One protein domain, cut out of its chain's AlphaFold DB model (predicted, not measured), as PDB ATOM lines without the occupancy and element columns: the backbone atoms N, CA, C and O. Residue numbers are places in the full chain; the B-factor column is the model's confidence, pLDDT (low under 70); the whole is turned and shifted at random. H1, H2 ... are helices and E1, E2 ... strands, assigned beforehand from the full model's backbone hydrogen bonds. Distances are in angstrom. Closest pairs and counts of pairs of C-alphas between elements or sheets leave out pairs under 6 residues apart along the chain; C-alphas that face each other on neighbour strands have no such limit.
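What this domain is: This is residues 2 to 10, 53 to 90 and 130 to 178 of the 358 residues of the protein "Legumin A" of Hibiscus syriacus (UniProt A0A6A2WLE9). This model has little regular structure: a small sheet, E3 E1 E4, sits near the middle of loose loops, with a cluster of three short helices, H1 to H3, at one end and E2 far off on the opposite side. The printed part has 96 residues, 33 in named elements, mixed in class, running E1 E2 E3 H1 H2 H3 E4. It is loose, with a radius of gyration of the C-alphas of 16.1 A, spanning 45 by 40 by 29 A.

How they stand to each other: E1, residues 3 to 6, is the inner strand, antiparallel to E3, residues 71 to 73, with N 5 and O 72 3.0 A apart, and to E4, residues 166 to 168, with N 4 and O 167 2.9 A apart. E2, residues 60 to 62, pairs with no named strand. H1, residues 133 to 136, only just touches H3, residues 150 to 157, with 3 pairs of C-alphas within 8 A; the closest C-alphas are those of Cys 135 and Gln 157, 5.6 A. H2, residues 139 to 146, touches H3, about perpendicular at 82 degrees; the closest C-alphas, of Ala 143 and Thr 150, are 5.1 A apart. H1, H2 and H3 are not on the sheet. Every O i to N i+4 pair is within hydrogen-bond range in H2 and H3; H1 is too short for one.

Where its parts are: E1, 9.8 A long, begins at C-alpha 3 (-20.929, -31.712, 16.599). H2 and H3 are 10.5 A each. E4 ends at C-alpha 168 (-18.765, -32.443, 21.241).

The domain as a whole: Cuts leave gaps of 15.6 A between C-alphas 10 and 53 and 29.4 A between C-alphas 90 and 130. Of the links printed whole, none is long. Residues 2 to 10, 130 to 131, 159 to 164 and 178 have pLDDT under 70.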
ATOM      1  N   SER A   2     -20.729 -27.082  17.677       27.00
ATOM      2  CA  SER A   2     -20.017 -28.025  16.812       27.00
ATOM      3  C   SER A   2     -20.111 -29.469  17.280       27.00
ATOM      4  O   SER A   2     -19.861 -29.791  18.441       27.00
ATOM      5  N   VAL A   3     -20.507 -30.334  16.351       28.88
ATOM      6  CA  VAL A   3     -20.929 -31.712  16.599       28.88
ATOM      7  C   VAL A   3     -20.207 -32.609  15.595       28.88
ATOM      8  O   VAL A   3     -20.272 -32.344  14.392       28.88
ATOM      9  N   LYS A   4     -19.482 -33.627  16.074       26.27
ATOM     10  CA  LYS A   4     -18.733 -34.573  15.237       26.27
ATOM     11  C   LYS A   4     -19.414 -35.938  15.260       26.27
ATOM     12  O   LYS A   4     -19.531 -36.512  16.334       26.27
ATOM     13  N   SER A   5     -19.815 -36.463  14.105       30.06
ATOM     14  CA  SER A   5     -20.260 -37.859  13.970       30.06
ATOM     15  C   SER A   5     -19.065 -38.713  13.560       30.06
ATOM     16  O   SER A   5     -18.475 -38.468  12.504       30.06
ATOM     17  N   ILE A   6     -18.688 -39.685  14.392       27.86
ATOM     18  CA  ILE A   6     -17.555 -40.584  14.151       27.86
ATOM     19  C   ILE A   6     -18.089 -41.899  13.578       27.86
ATOM     20  O   ILE A   6     -18.637 -42.722  14.306       27.86
ATOM     21  N   GLY A   7     -17.905 -42.106  12.273       25.84
ATOM     22  CA  GLY A   7     -17.832 -43.451  11.706       25.84
ATOM     23  C   GLY A   7     -16.473 -44.066  12.055       25.84
ATOM     24  O   GLY A   7     -15.466 -43.356  12.108       25.84
ATOM     25  N   SER A   8     -16.453 -45.366  12.352       24.64
ATOM     26  CA  SER A   8     -15.282 -46.146  12.786       24.64
ATOM     27  C   SER A   8     -13.990 -45.750  12.060       24.64
ATOM     28  O   SER A   8     -13.876 -45.894  10.846       24.64
ATOM     29  N   THR A   9     -13.039 -45.221  12.832       24.88
ATOM     30  CA  THR A   9     -11.767 -44.631  12.391       24.88
ATOM     31  C   THR A   9     -10.698 -45.705  12.183       24.88
ATOM     32  O   THR A   9     -10.511 -46.555  13.048       24.88
ATOM     33  N   LEU A  10      -9.955 -45.616  11.078       22.88
ATOM     34  CA  LEU A  10      -8.622 -46.208  10.937       22.88
ATOM     35  C   LEU A  10      -7.611 -45.058  10.838       22.88
ATOM     36  O   LEU A  10      -7.820 -44.103  10.090       22.88
ATOM     37  N   ILE A  53     -10.421 -33.194   2.909       87.81
ATOM     38  CA  ILE A  53     -11.641 -32.809   3.628       87.81
ATOM     39  C   ILE A  53     -12.520 -32.002   2.680       87.81
ATOM     40  O   ILE A  53     -12.031 -31.092   2.011       87.81
ATOM     41  N   ARG A  54     -13.814 -32.327   2.643       86.88
ATOM     42  CA  ARG A  54     -14.796 -31.652   1.792       86.88
ATOM     43  C   ARG A  54     -15.770 -30.833   2.613       86.88
ATOM     44  O   ARG A  54     -16.356 -31.360   3.562       86.88
ATOM     45  N   ARG A  55     -16.005 -29.579   2.221       88.75
ATOM     46  CA  ARG A  55     -17.066 -28.767   2.830       88.75
ATOM     47  C   ARG A  55     -18.426 -29.184   2.287       88.75
ATOM     48  O   ARG A  55     -18.555 -29.525   1.112       88.75
ATOM     49  N   PHE A  56     -19.460 -29.127   3.114       89.69
ATOM     50  CA  PHE A  56     -20.831 -29.423   2.701       89.69
ATOM     51  C   PHE A  56     -21.796 -28.349   3.201       89.69
ATOM     52  O   PHE A  56     -21.498 -27.621   4.147       89.69
ATOM     53  N   ARG A  57     -22.950 -28.240   2.546       89.75
ATOM     54  CA  ARG A  57     -24.013 -27.284   2.882       89.75
ATOM     55  C   ARG A  57     -25.401 -27.867   2.636       89.75
ATOM     56  O   ARG A  57     -25.553 -28.931   2.035       89.75
ATOM     57  N   LYS A  58     -26.435 -27.149   3.089       90.06
ATOM     58  CA  LYS A  58     -27.838 -27.487   2.807       90.06
ATOM     59  C   LYS A  58     -28.033 -27.711   1.301       90.06
ATOM     60  O   LYS A  58     -27.598 -26.901   0.483       90.06
ATOM     61  N   GLY A  59     -28.688 -28.817   0.950       87.56
ATOM     62  CA  GLY A  59     -28.933 -29.208  -0.439       87.56
ATOM     63  C   GLY A  59     -27.878 -30.118  -1.059       87.56
ATOM     64  O   GLY A  59     -28.121 -30.631  -2.151       87.56
ATOM     65  N   ASP A  60     -26.746 -30.352  -0.391       90.31
ATOM     66  CA  ASP A  60     -25.765 -31.329  -0.856       90.31
ATOM     67  C   ASP A  60     -26.309 -32.751  -0.695       90.31
ATOM     68  O   ASP A  60     -26.727 -33.164   0.387       90.31
ATOM     69  N   ILE A  61     -26.253 -33.522  -1.777       88.75
ATOM     70  CA  ILE A  61     -26.351 -34.978  -1.726       88.75
ATOM     71  C   ILE A  61     -24.934 -35.530  -1.755       88.75
ATOM     72  O   ILE A  61     -24.179 -35.232  -2.678       88.75
ATOM     73  N   ILE A  62     -24.595 -36.363  -0.772       91.12
ATOM     74  CA  ILE A  62     -23.291 -37.018  -0.654       91.12
ATOM     75  C   ILE A  62     -23.476 -38.515  -0.906       91.12
ATOM     76  O   ILE A  62     -24.320 -39.163  -0.293       91.12
ATOM     77  N   ALA A  63     -22.694 -39.062  -1.828       88.56
ATOM     78  CA  ALA A  63     -22.742 -40.447  -2.259       88.56
ATOM     79  C   ALA A  63     -21.514 -41.204  -1.739       88.56
ATOM     80  O   ALA A  63     -20.384 -40.918  -2.137       88.56
ATOM     81  N   LEU A  64     -21.741 -42.177  -0.856       88.19
ATOM     82  CA  LEU A  64     -20.689 -42.925  -0.166       88.19
ATOM     83  C   LEU A  64     -20.742 -44.414  -0.554       88.19
ATOM     84  O   LEU A  64     -21.815 -45.016  -0.469       88.19
ATOM     85  N   PRO A  65     -19.623 -45.022  -0.993       86.88
ATOM     86  CA  PRO A  65     -19.550 -46.462  -1.237       86.88
ATOM     87  C   PRO A  65     -19.660 -47.310   0.032       86.88
ATOM     88  O   PRO A  65     -19.336 -46.860   1.130       86.88
ATOM     89  N   ALA A  66     -20.055 -48.575  -0.132       86.19
ATOM     90  CA  ALA A  66     -19.973 -49.558   0.944       86.19
ATOM     91  C   ALA A  66     -18.513 -49.716   1.413       86.19
ATOM     92  O   ALA A  66     -17.595 -49.744   0.594       86.19
ATOM     93  N   GLY A  67     -18.306 -49.789   2.730       84.19
ATOM     94  CA  GLY A  67     -16.981 -49.934   3.345       84.19
ATOM     95  C   GLY A  67     -16.151 -48.646   3.453       84.19
ATOM     96  O   GLY A  67     -15.072 -48.681   4.038       84.19
ATOM     97  N   PHE A  68     -16.627 -47.504   2.940       85.44
ATOM     98  CA  PHE A  68     -15.909 -46.232   3.073       85.44
ATOM     99  C   PHE A  68     -16.046 -45.632   4.478       85.44
ATOM    100  O   PHE A  68     -17.151 -45.345   4.950       85.44
ATOM    101  N   VAL A  69     -14.904 -45.355   5.111       85.94
ATOM    102  CA  VAL A  69     -14.842 -44.621   6.379       85.94
ATOM    103  C   VAL A  69     -15.093 -43.140   6.123       85.94
ATOM    104  O   VAL A  69     -14.480 -42.531   5.249       85.94
ATOM    105  N   HIS A  70     -15.996 -42.553   6.901       88.75
ATOM    106  CA  HIS A  70     -16.342 -41.143   6.809       88.75
ATOM    107  C   HIS A  70     -16.691 -40.581   8.189       88.75
ATOM    108  O   HIS A  70     -17.090 -41.303   9.103       88.75
ATOM    109  N   TRP A  71     -16.537 -39.270   8.333       90.56
ATOM    110  CA  TRP A  71     -16.911 -38.519   9.523       90.56
ATOM    111  C   TRP A  71     -17.432 -37.149   9.105       90.56
ATOM    112  O   TRP A  71     -17.042 -36.608   8.071       90.56
ATOM    113  N   PHE A  72     -18.314 -36.588   9.924       91.50
ATOM    114  CA  PHE A  72     -18.856 -35.248   9.719       91.50
ATOM    115  C   PHE A  72     -18.475 -34.369  10.896       91.50
ATOM    116  O   PHE A  72     -18.490 -34.828  12.036       91.50
ATOM    117  N   TYR A  73     -18.166 -33.106  10.621       92.19
ATOM    118  CA  TYR A  73     -17.952 -32.081  11.633       92.19
ATOM    119  C   TYR A  73     -18.786 -30.863  11.269       92.19
ATOM    120  O   TYR A  73     -18.649 -30.312  10.180       92.19
ATOM    121  N   ASN A  74     -19.677 -30.474  12.175       92.75
ATOM    122  CA  ASN A  74     -20.435 -29.244  12.039       92.75
ATOM    123  C   ASN A  74     -19.596 -28.075  12.572       92.75
ATOM    124  O   ASN A  74     -19.514 -27.895  13.783       92.75
ATOM    125  N   ASP A  75     -18.974 -27.286  11.701       89.88
ATOM    126  CA  ASP A  75     -18.282 -26.038  12.064       89.88
ATOM    127  C   ASP A  75     -19.229 -24.821  12.093       89.88
ATOM    128  O   ASP A  75     -18.806 -23.709  12.405       89.88
ATOM    129  N   GLY A  76     -20.519 -25.030  11.810       88.19
ATOM    130  CA  GLY A  76     -21.545 -23.997  11.782       88.19
ATOM    131  C   GLY A  76     -22.219 -23.705  13.127       88.19
ATOM    132  O   GLY A  76     -22.068 -24.391  14.149       88.19
ATOM    133  N   ASN A  77     -23.038 -22.653  13.111       88.56
ATOM    134  CA  ASN A  77     -23.843 -22.242  14.262       88.56
ATOM    135  C   ASN A  77     -25.214 -22.924  14.310       88.56
ATOM    136  O   ASN A  77     -25.802 -23.025  15.385       88.56
ATOM    137  N   GLU A  78     -25.686 -23.441  13.180       90.69
ATOM    138  CA  GLU A  78     -26.962 -24.141  13.065       90.69
ATOM    139  C   GLU A  78     -26.810 -25.646  13.308       90.69
ATOM    140  O   GLU A  78     -25.721 -26.212  13.195       90.69
ATOM    141  N   ARG A  79     -27.914 -26.319  13.650       90.69
ATOM    142  CA  ARG A  79     -27.918 -27.781  13.777       90.69
ATOM    143  C   ARG A  79     -27.776 -28.414  12.395       90.69
ATOM    144  O   ARG A  79     -28.623 -28.210  11.531       90.69
ATOM    145  N   LEU A  80     -26.759 -29.254  12.229       90.12
ATOM    146  CA  LEU A  80     -26.658 -30.130  11.070       90.12
ATOM    147  C   LEU A  80     -27.729 -31.227  11.144       90.12
ATOM    148  O   LEU A  80     -27.817 -31.947  12.138       90.12
ATOM    149  N   VAL A  81     -28.519 -31.362  10.080       89.56
ATOM    150  CA  VAL A  81     -29.488 -32.448   9.893       89.56
ATOM    151  C   VAL A  81     -29.113 -33.210   8.629       89.56
ATOM    152  O   VAL A  81     -28.988 -32.613   7.561       89.56
ATOM    153  N   THR A  82     -28.937 -34.524   8.749       89.56
ATOM    154  CA  THR A  82     -28.663 -35.419   7.621       89.56
ATOM    155  C   THR A  82     -29.768 -36.464   7.508       89.56
ATOM    156  O   THR A  82     -30.296 -36.945   8.509       89.56
ATOM    157  N   VAL A  83     -30.132 -36.810   6.273       86.19
ATOM    158  CA  VAL A  83     -31.052 -37.912   5.970       86.19
ATOM    159  C   VAL A  83     -30.248 -38.969   5.232       86.19
ATOM    160  O   VAL A  83     -29.747 -38.717   4.137       86.19
ATOM    161  N   ASN A  84     -30.099 -40.140   5.848       88.12
ATOM    162  CA  ASN A  84     -29.263 -41.215   5.326       88.12
ATOM    163  C   ASN A  84     -30.142 -42.272   4.652       88.12
ATOM    164  O   ASN A  84     -31.041 -42.828   5.276       88.12
ATOM    165  N   LEU A  85     -29.867 -42.557   3.379       85.19
ATOM    166  CA  LEU A  85     -30.520 -43.630   2.632       85.19
ATOM    167  C   LEU A  85     -29.511 -44.747   2.383       85.19
ATOM    168  O   LEU A  85     -28.569 -44.582   1.607       85.19
ATOM    169  N   LEU A  86     -29.724 -45.886   3.039       87.25
ATOM    170  CA  LEU A  86     -28.885 -47.070   2.904       87.25
ATOM    171  C   LEU A  86     -29.528 -48.046   1.919       87.25
ATOM    172  O   LEU A  86     -30.663 -48.483   2.093       87.25
ATOM    173  N   HIS A  87     -28.792 -48.391   0.870       83.12
ATOM    174  CA  HIS A  87     -29.218 -49.357  -0.134       83.12
ATOM    175  C   HIS A  87     -28.726 -50.750   0.288       83.12
ATOM    176  O   HIS A  87     -27.684 -51.210  -0.170       83.12
ATOM    177  N   THR A  88     -29.463 -51.417   1.179       85.69
ATOM    178  CA  THR A  88     -29.049 -52.712   1.750       85.69
ATOM    179  C   THR A  88     -29.065 -53.852   0.733       85.69
ATOM    180  O   THR A  88     -28.201 -54.713   0.787       85.69
ATOM    181  N   ALA A  89     -29.955 -53.820  -0.259       83.62
ATOM    182  CA  ALA A  89     -29.994 -54.806  -1.343       83.62
ATOM    183  C   ALA A  89     -28.982 -54.533  -2.484       83.62
ATOM    184  O   ALA A  89     -29.108 -55.096  -3.573       83.62
ATOM    185  N   ASN A  90     -28.007 -53.637  -2.281       83.00
ATOM    186  CA  ASN A  90     -27.023 -53.306  -3.312       83.00
ATOM    187  C   ASN A  90     -26.086 -54.492  -3.536       83.00
ATOM    188  O   ASN A  90     -25.662 -55.119  -2.576       83.00
ATOM    189  N   CYS A 130     -17.581 -52.388  25.218       59.97
ATOM    190  CA  CYS A 130     -16.799 -51.766  24.163       59.97
ATOM    191  C   CYS A 130     -17.569 -51.862  22.835       59.97
ATOM    192  O   CYS A 130     -17.863 -52.956  22.361       59.97
ATOM    193  N   SER A 131     -17.917 -50.714  22.243       67.94
ATOM    194  CA  SER A 131     -18.878 -50.618  21.132       67.94
ATOM    195  C   SER A 131     -18.262 -50.231  19.780       67.94
ATOM    196  O   SER A 131     -18.944 -49.651  18.935       67.94
ATOM    197  N   ASN A 132     -16.964 -50.463  19.578       78.00
ATOM    198  CA  ASN A 132     -16.262 -50.144  18.332       78.00
ATOM    199  C   ASN A 132     -15.557 -51.375  17.731       78.00
ATOM    200  O   ASN A 132     -15.399 -52.400  18.387       78.00
ATOM    201  N   LEU A 133     -15.138 -51.289  16.463       83.50
ATOM    202  CA  LEU A 133     -14.535 -52.422  15.740       83.50
ATOM    203  C   LEU A 133     -13.235 -52.927  16.390       83.50
ATOM    204  O   LEU A 133     -12.920 -54.110  16.301       83.50
ATOM    205  N   LEU A 134     -12.486 -52.042  17.055       86.25
ATOM    206  CA  LEU A 134     -11.203 -52.383  17.670       86.25
ATOM    207  C   LEU A 134     -11.380 -53.281  18.897       86.25
ATOM    208  O   LEU A 134     -10.443 -53.970  19.281       86.25
ATOM    209  N   CYS A 135     -12.574 -53.313  19.487       83.62
ATOM    210  CA  CYS A 135     -12.912 -54.154  20.633       83.62
ATOM    211  C   CYS A 135     -12.860 -55.657  20.328       83.62
ATOM    212  O   CYS A 135     -12.743 -56.458  21.247       83.62
ATOM    213  N   ALA A 136     -12.957 -56.043  19.052       86.56
ATOM    214  CA  ALA A 136     -12.863 -57.440  18.637       86.56
ATOM    215  C   ALA A 136     -11.424 -57.990  18.687       86.56
ATOM    216  O   ALA A 136     -11.224 -59.186  18.494       86.56
ATOM    217  N   PHE A 137     -10.430 -57.128  18.921       90.19
ATOM    218  CA  PHE A 137      -9.017 -57.484  18.932       90.19
ATOM    219  C   PHE A 137      -8.415 -57.325  20.329       90.19
ATOM    220  O   PHE A 137      -8.766 -56.418  21.086       90.19
ATOM    221  N   GLU A 138      -7.448 -58.182  20.644       92.25
ATOM    222  CA  GLU A 138      -6.665 -58.085  21.871       92.25
ATOM    223  C   GLU A 138      -5.803 -56.816  21.876       92.25
ATOM    224  O   GLU A 138      -5.180 -56.456  20.870       92.25
ATOM    225  N   SER A 139      -5.759 -56.120  23.017       93.50
ATOM    226  CA  SER A 139      -5.076 -54.829  23.114       93.50
ATOM    227  C   SER A 139      -3.572 -54.938  22.848       93.50
ATOM    228  O   SER A 139      -3.009 -54.044  22.221       93.50
ATOM    229  N   GLU A 140      -2.926 -56.026  23.280       95.31
ATOM    230  CA  GLU A 140      -1.496 -56.265  23.041       95.31
ATOM    231  C   GLU A 140      -1.194 -56.464  21.552       95.31
ATOM    232  O   GLU A 140      -0.252 -55.870  21.025       95.31
ATOM    233  N   PHE A 141      -2.040 -57.220  20.846       96.38
ATOM    234  CA  PHE A 141      -1.914 -57.432  19.404       96.38
ATOM    235  C   PHE A 141      -2.023 -56.115  18.622       96.38
ATOM    236  O   PHE A 141      -1.207 -55.836  17.738       96.38
ATOM    237  N   LEU A 142      -3.001 -55.270  18.960       95.31
ATOM    238  CA  LEU A 142      -3.135 -53.948  18.345       95.31
ATOM    239  C   LEU A 142      -1.960 -53.030  18.705       95.31
ATOM    240  O   LEU A 142      -1.479 -52.307  17.838       95.31
ATOM    241  N   ALA A 143      -1.478 -53.063  19.950       96.81
ATOM    242  CA  ALA A 143      -0.366 -52.227  20.406       96.81
ATOM    243  C   ALA A 143       0.908 -52.529  19.609       96.81
ATOM    244  O   ALA A 143       1.561 -51.615  19.106       96.81
ATOM    245  N   GLN A 144       1.189 -53.816  19.398       96.81
ATOM    246  CA  GLN A 144       2.280 -54.274  18.540       96.81
ATOM    247  C   GLN A 144       2.059 -53.874  17.074       96.81
ATOM    248  O   GLN A 144       2.968 -53.341  16.444       96.81
ATOM    249  N   SER A 145       0.848 -54.071  16.539       96.88
ATOM    250  CA  SER A 145       0.523 -53.772  15.133       96.88
ATOM    251  C   SER A 145       0.640 -52.284  14.791       96.88
ATOM    252  O   SER A 145       1.131 -51.928  13.722       96.88
ATOM    253  N   PHE A 146       0.189 -51.409  15.693       94.44
ATOM    254  CA  PHE A 146       0.291 -49.957  15.539       94.44
ATOM    255  C   PHE A 146       1.639 -49.397  16.018       94.44
ATOM    256  O   PHE A 146       1.898 -48.215  15.805       94.44
ATOM    257  N   ASN A 147       2.489 -50.225  16.637       96.75
ATOM    258  CA  ASN A 147       3.741 -49.825  17.279       96.75
ATOM    259  C   ASN A 147       3.546 -48.667  18.280       96.75
ATOM    260  O   ASN A 147       4.210 -47.631  18.214       96.75
ATOM    261  N   VAL A 148       2.586 -48.832  19.191       96.38
ATOM    262  CA  VAL A 148       2.235 -47.855  20.231       96.38
ATOM    263  C   VAL A 148       2.103 -48.535  21.588       96.38
ATOM    264  O   VAL A 148       1.929 -49.744  21.679       96.38
ATOM    265  N   ASP A 149       2.140 -47.744  22.658       96.62
ATOM    266  CA  ASP A 149       1.906 -48.248  24.010       96.62
ATOM    267  C   ASP A 149       0.477 -48.800  24.175       96.62
ATOM    268  O   ASP A 149      -0.501 -48.207  23.698       96.62
ATOM    269  N   THR A 150       0.337 -49.908  24.905       95.25
ATOM    270  CA  THR A 150      -0.948 -50.579  25.147       95.25
ATOM    271  C   THR A 150      -1.992 -49.651  25.776       95.25
ATOM    272  O   THR A 150      -3.182 -49.792  25.496       95.25
ATOM    273  N   ASN A 151      -1.591 -48.637  26.555       93.00
ATOM    274  CA  ASN A 151      -2.523 -47.658  27.120       93.00
ATOM    275  C   ASN A 151      -3.184 -46.774  26.049       93.00
ATOM    276  O   ASN A 151      -4.310 -46.318  26.246       93.00
ATOM    277  N   ILE A 152      -2.521 -46.520  24.913       92.31
ATOM    278  CA  ILE A 152      -3.114 -45.782  23.784       92.31
ATOM    279  C   ILE A 152      -4.209 -46.629  23.136       92.31
ATOM    280  O   ILE A 152      -5.307 -46.128  22.898       92.31
ATOM    281  N   ILE A 153      -3.947 -47.921  22.923       91.75
ATOM    282  CA  ILE A 153      -4.958 -48.859  22.421       91.75
ATOM    283  C   ILE A 153      -6.129 -48.961  23.388       91.75
ATOM    284  O   ILE A 153      -7.279 -48.895  22.958       91.75
ATOM    285  N   ARG A 154      -5.845 -49.032  24.695       88.69
ATOM    286  CA  ARG A 154      -6.889 -49.017  25.715       88.69
ATOM    287  C   ARG A 154      -7.759 -47.779  25.569       88.69
ATOM    288  O   ARG A 154      -8.961 -47.939  25.503       88.69
ATOM    289  N   LYS A 155      -7.196 -46.582  25.369       86.75
ATOM    290  CA  LYS A 155      -7.985 -45.360  25.094       86.75
ATOM    291  C   LYS A 155      -8.816 -45.435  23.806       86.75
ATOM    292  O   LYS A 155      -9.912 -44.883  23.771       86.75
ATOM    293  N   LEU A 156      -8.318 -46.089  22.752       85.81
ATOM    294  CA  LEU A 156      -9.058 -46.285  21.494       85.81
ATOM    295  C   LEU A 156     -10.230 -47.267  21.650       85.81
ATOM    296  O   LEU A 156     -11.271 -47.090  21.023       85.81
ATOM    297  N   GLN A 157     -10.071 -48.293  22.483       83.88
ATOM    298  CA  GLN A 157     -11.118 -49.264  22.817       83.88
ATOM    299  C   GLN A 157     -12.076 -48.705  23.891       83.88
ATOM    300  O   GLN A 157     -13.284 -48.903  23.823       83.88
ATOM    301  N   GLU A 158     -11.572 -47.897  24.822       72.81
ATOM    302  CA  GLU A 158     -12.298 -47.195  25.886       72.81
ATOM    303  C   GLU A 158     -13.069 -45.974  25.372       72.81
ATOM    304  O   GLU A 158     -13.166 -44.949  26.053       72.81
ATOM    305  N   VAL A 159     -13.739 -46.089  24.225       62.59
ATOM    306  CA  VAL A 159     -14.901 -45.231  23.947       62.59
ATOM    307  C   VAL A 159     -16.038 -45.681  24.883       62.59
ATOM    308  O   VAL A 159     -17.077 -46.175  24.462       62.59
ATOM    309  N   ARG A 160     -15.780 -45.596  26.193       48.88
ATOM    310  CA  ARG A 160     -16.679 -45.870  27.304       48.88
ATOM    311  C   ARG A 160     -17.443 -44.590  27.616       48.88
ATOM    312  O   ARG A 160     -16.858 -43.512  27.739       48.88
ATOM    313  N   GLY A 161     -18.746 -44.742  27.816       49.47
ATOM    314  CA  GLY A 161     -19.641 -43.703  28.311       49.47
ATOM    315  C   GLY A 161     -20.634 -43.211  27.263       49.47
ATOM    316  O   GLY A 161     -20.366 -43.277  26.067       49.47
ATOM    317  N   HIS A 162     -21.758 -42.689  27.759       49.59
ATOM    318  CA  HIS A 162     -22.966 -42.147  27.106       49.59
ATOM    319  C   HIS A 162     -22.758 -41.078  26.006       49.59
ATOM    320  O   HIS A 162     -23.645 -40.286  25.717       49.59
ATOM    321  N   ARG A 163     -21.564 -40.969  25.414       55.81
ATOM    322  CA  ARG A 163     -21.231 -39.973  24.391       55.81
ATOM    323  C   ARG A 163     -21.708 -40.371  22.992       55.81
ATOM    324  O   ARG A 163     -21.613 -39.545  22.093       55.81
ATOM    325  N   GLY A 164     -22.215 -41.595  22.812       66.75
ATOM    326  CA  GLY A 164     -22.754 -42.081  21.541       66.75
ATOM    327  C   GLY A 164     -21.769 -41.952  20.370       66.75
ATOM    328  O   GLY A 164     -20.566 -41.756  20.542       66.75
ATOM    329  N   SER A 165     -22.281 -42.037  19.141       74.75
ATOM    330  CA  SER A 165     -21.489 -41.822  17.915       74.75
ATOM    331  C   SER A 165     -21.207 -40.341  17.624       74.75
ATOM    332  O   SER A 165     -20.510 -40.019  16.657       74.75
ATOM    333  N   ILE A 166     -21.755 -39.436  18.442       83.25
ATOM    334  CA  ILE A 166     -21.740 -37.995  18.230       83.25
ATOM    335  C   ILE A 166     -21.049 -37.291  19.402       83.25
ATOM    336  O   ILE A 166     -21.620 -37.130  20.475       83.25
ATOM    337  N   ILE A 167     -19.836 -36.782  19.175       83.69
ATOM    338  CA  ILE A 167     -19.052 -36.115  20.220       83.69
ATOM    339  C   ILE A 167     -19.017 -34.596  20.049       83.69
ATOM    340  O   ILE A 167     -18.972 -34.058  18.937       83.69
ATOM    341  N   ARG A 168     -18.983 -33.891  21.183       85.75
ATOM    342  CA  ARG A 168     -18.765 -32.443  21.241       85.75
ATOM    343  C   ARG A 168     -17.269 -32.144  21.292       85.75
ATOM    344  O   ARG A 168     -16.570 -32.602  22.194       85.75
ATOM    345  N   VAL A 169     -16.794 -31.343  20.342       89.12
ATOM    346  CA  VAL A 169     -15.447 -30.755  20.376       89.12
ATOM    347  C   VAL A 169     -15.545 -29.459  21.185       89.12
ATOM    348  O   VAL A 169     -16.439 -28.658  20.916       89.12
ATOM    349  N   LYS A 170     -14.716 -29.299  22.228       85.62
ATOM    350  CA  LYS A 170     -14.798 -28.143  23.145       85.62
ATOM    351  C   LYS A 170     -14.509 -26.828  22.424       85.62
ATOM    352  O   LYS A 170     -15.299 -25.898  22.536       85.62
ATOM    353  N   ASP A 171     -13.424 -26.822  21.664       87.00
ATOM    354  CA  ASP A 171     -12.976 -25.681  20.876       87.00
ATOM    355  C   ASP A 171     -13.264 -25.942  19.387       87.00
ATOM    356  O   ASP A 171     -14.296 -26.511  19.015       87.00
ATOM    357  N   ARG A 172     -12.342 -25.551  18.513       87.31
ATOM    358  CA  ARG A 172     -12.402 -25.836  17.084       87.31
ATOM    359  C   ARG A 172     -11.602 -27.093  16.755       87.31
ATOM    360  O   ARG A 172     -10.578 -27.369  17.369       87.31
ATOM    361  N   LEU A 173     -12.074 -27.862  15.776       89.00
ATOM    362  CA  LEU A 173     -11.264 -28.913  15.173       89.00
ATOM    363  C   LEU A 173     -10.291 -28.274  14.172       89.00
ATOM    364  O   LEU A 173     -10.718 -27.797  13.118       89.00
ATOM    365  N   ASP A 174      -9.006 -28.269  14.511       87.62
ATOM    366  CA  ASP A 174      -7.945 -27.771  13.638       87.62
ATOM    367  C   ASP A 174      -7.531 -28.859  12.643       87.62
ATOM    368  O   ASP A 174      -7.079 -29.934  13.029       87.62
ATOM    369  N   VAL A 175      -7.733 -28.587  11.352       86.88
ATOM    370  CA  VAL A 175      -7.432 -29.493  10.232       86.88
ATOM    371  C   VAL A 175      -6.918 -28.700   9.036       86.88
ATOM    372  O   VAL A 175      -7.307 -27.545   8.831       86.88
ATOM    373  N   VAL A 176      -6.087 -29.329   8.206       85.38
ATOM    374  CA  VAL A 176      -5.582 -28.732   6.965       85.38
ATOM    375  C   VAL A 176      -6.667 -28.837   5.890       85.38
ATOM    376  O   VAL A 176      -6.837 -29.856   5.231       85.38
ATOM    377  N   SER A 177      -7.453 -27.780   5.705       78.12
ATOM    378  CA  SER A 177      -8.560 -27.754   4.739       78.12
ATOM    379  C   SER A 177      -8.528 -26.463   3.916       78.12
ATOM    380  O   SER A 177      -8.155 -25.423   4.467       78.12
ATOM    381  N   PRO A 178      -8.912 -26.492   2.621       66.50
ATOM    382  CA  PRO A 178      -9.007 -25.282   1.811       66.50
ATOM    383  C   PRO A 178      -9.861 -24.210   2.502       66.50
ATOM    384  O   PRO A 178     -10.914 -24.484   3.099       66.50
TER     385      PRO A 178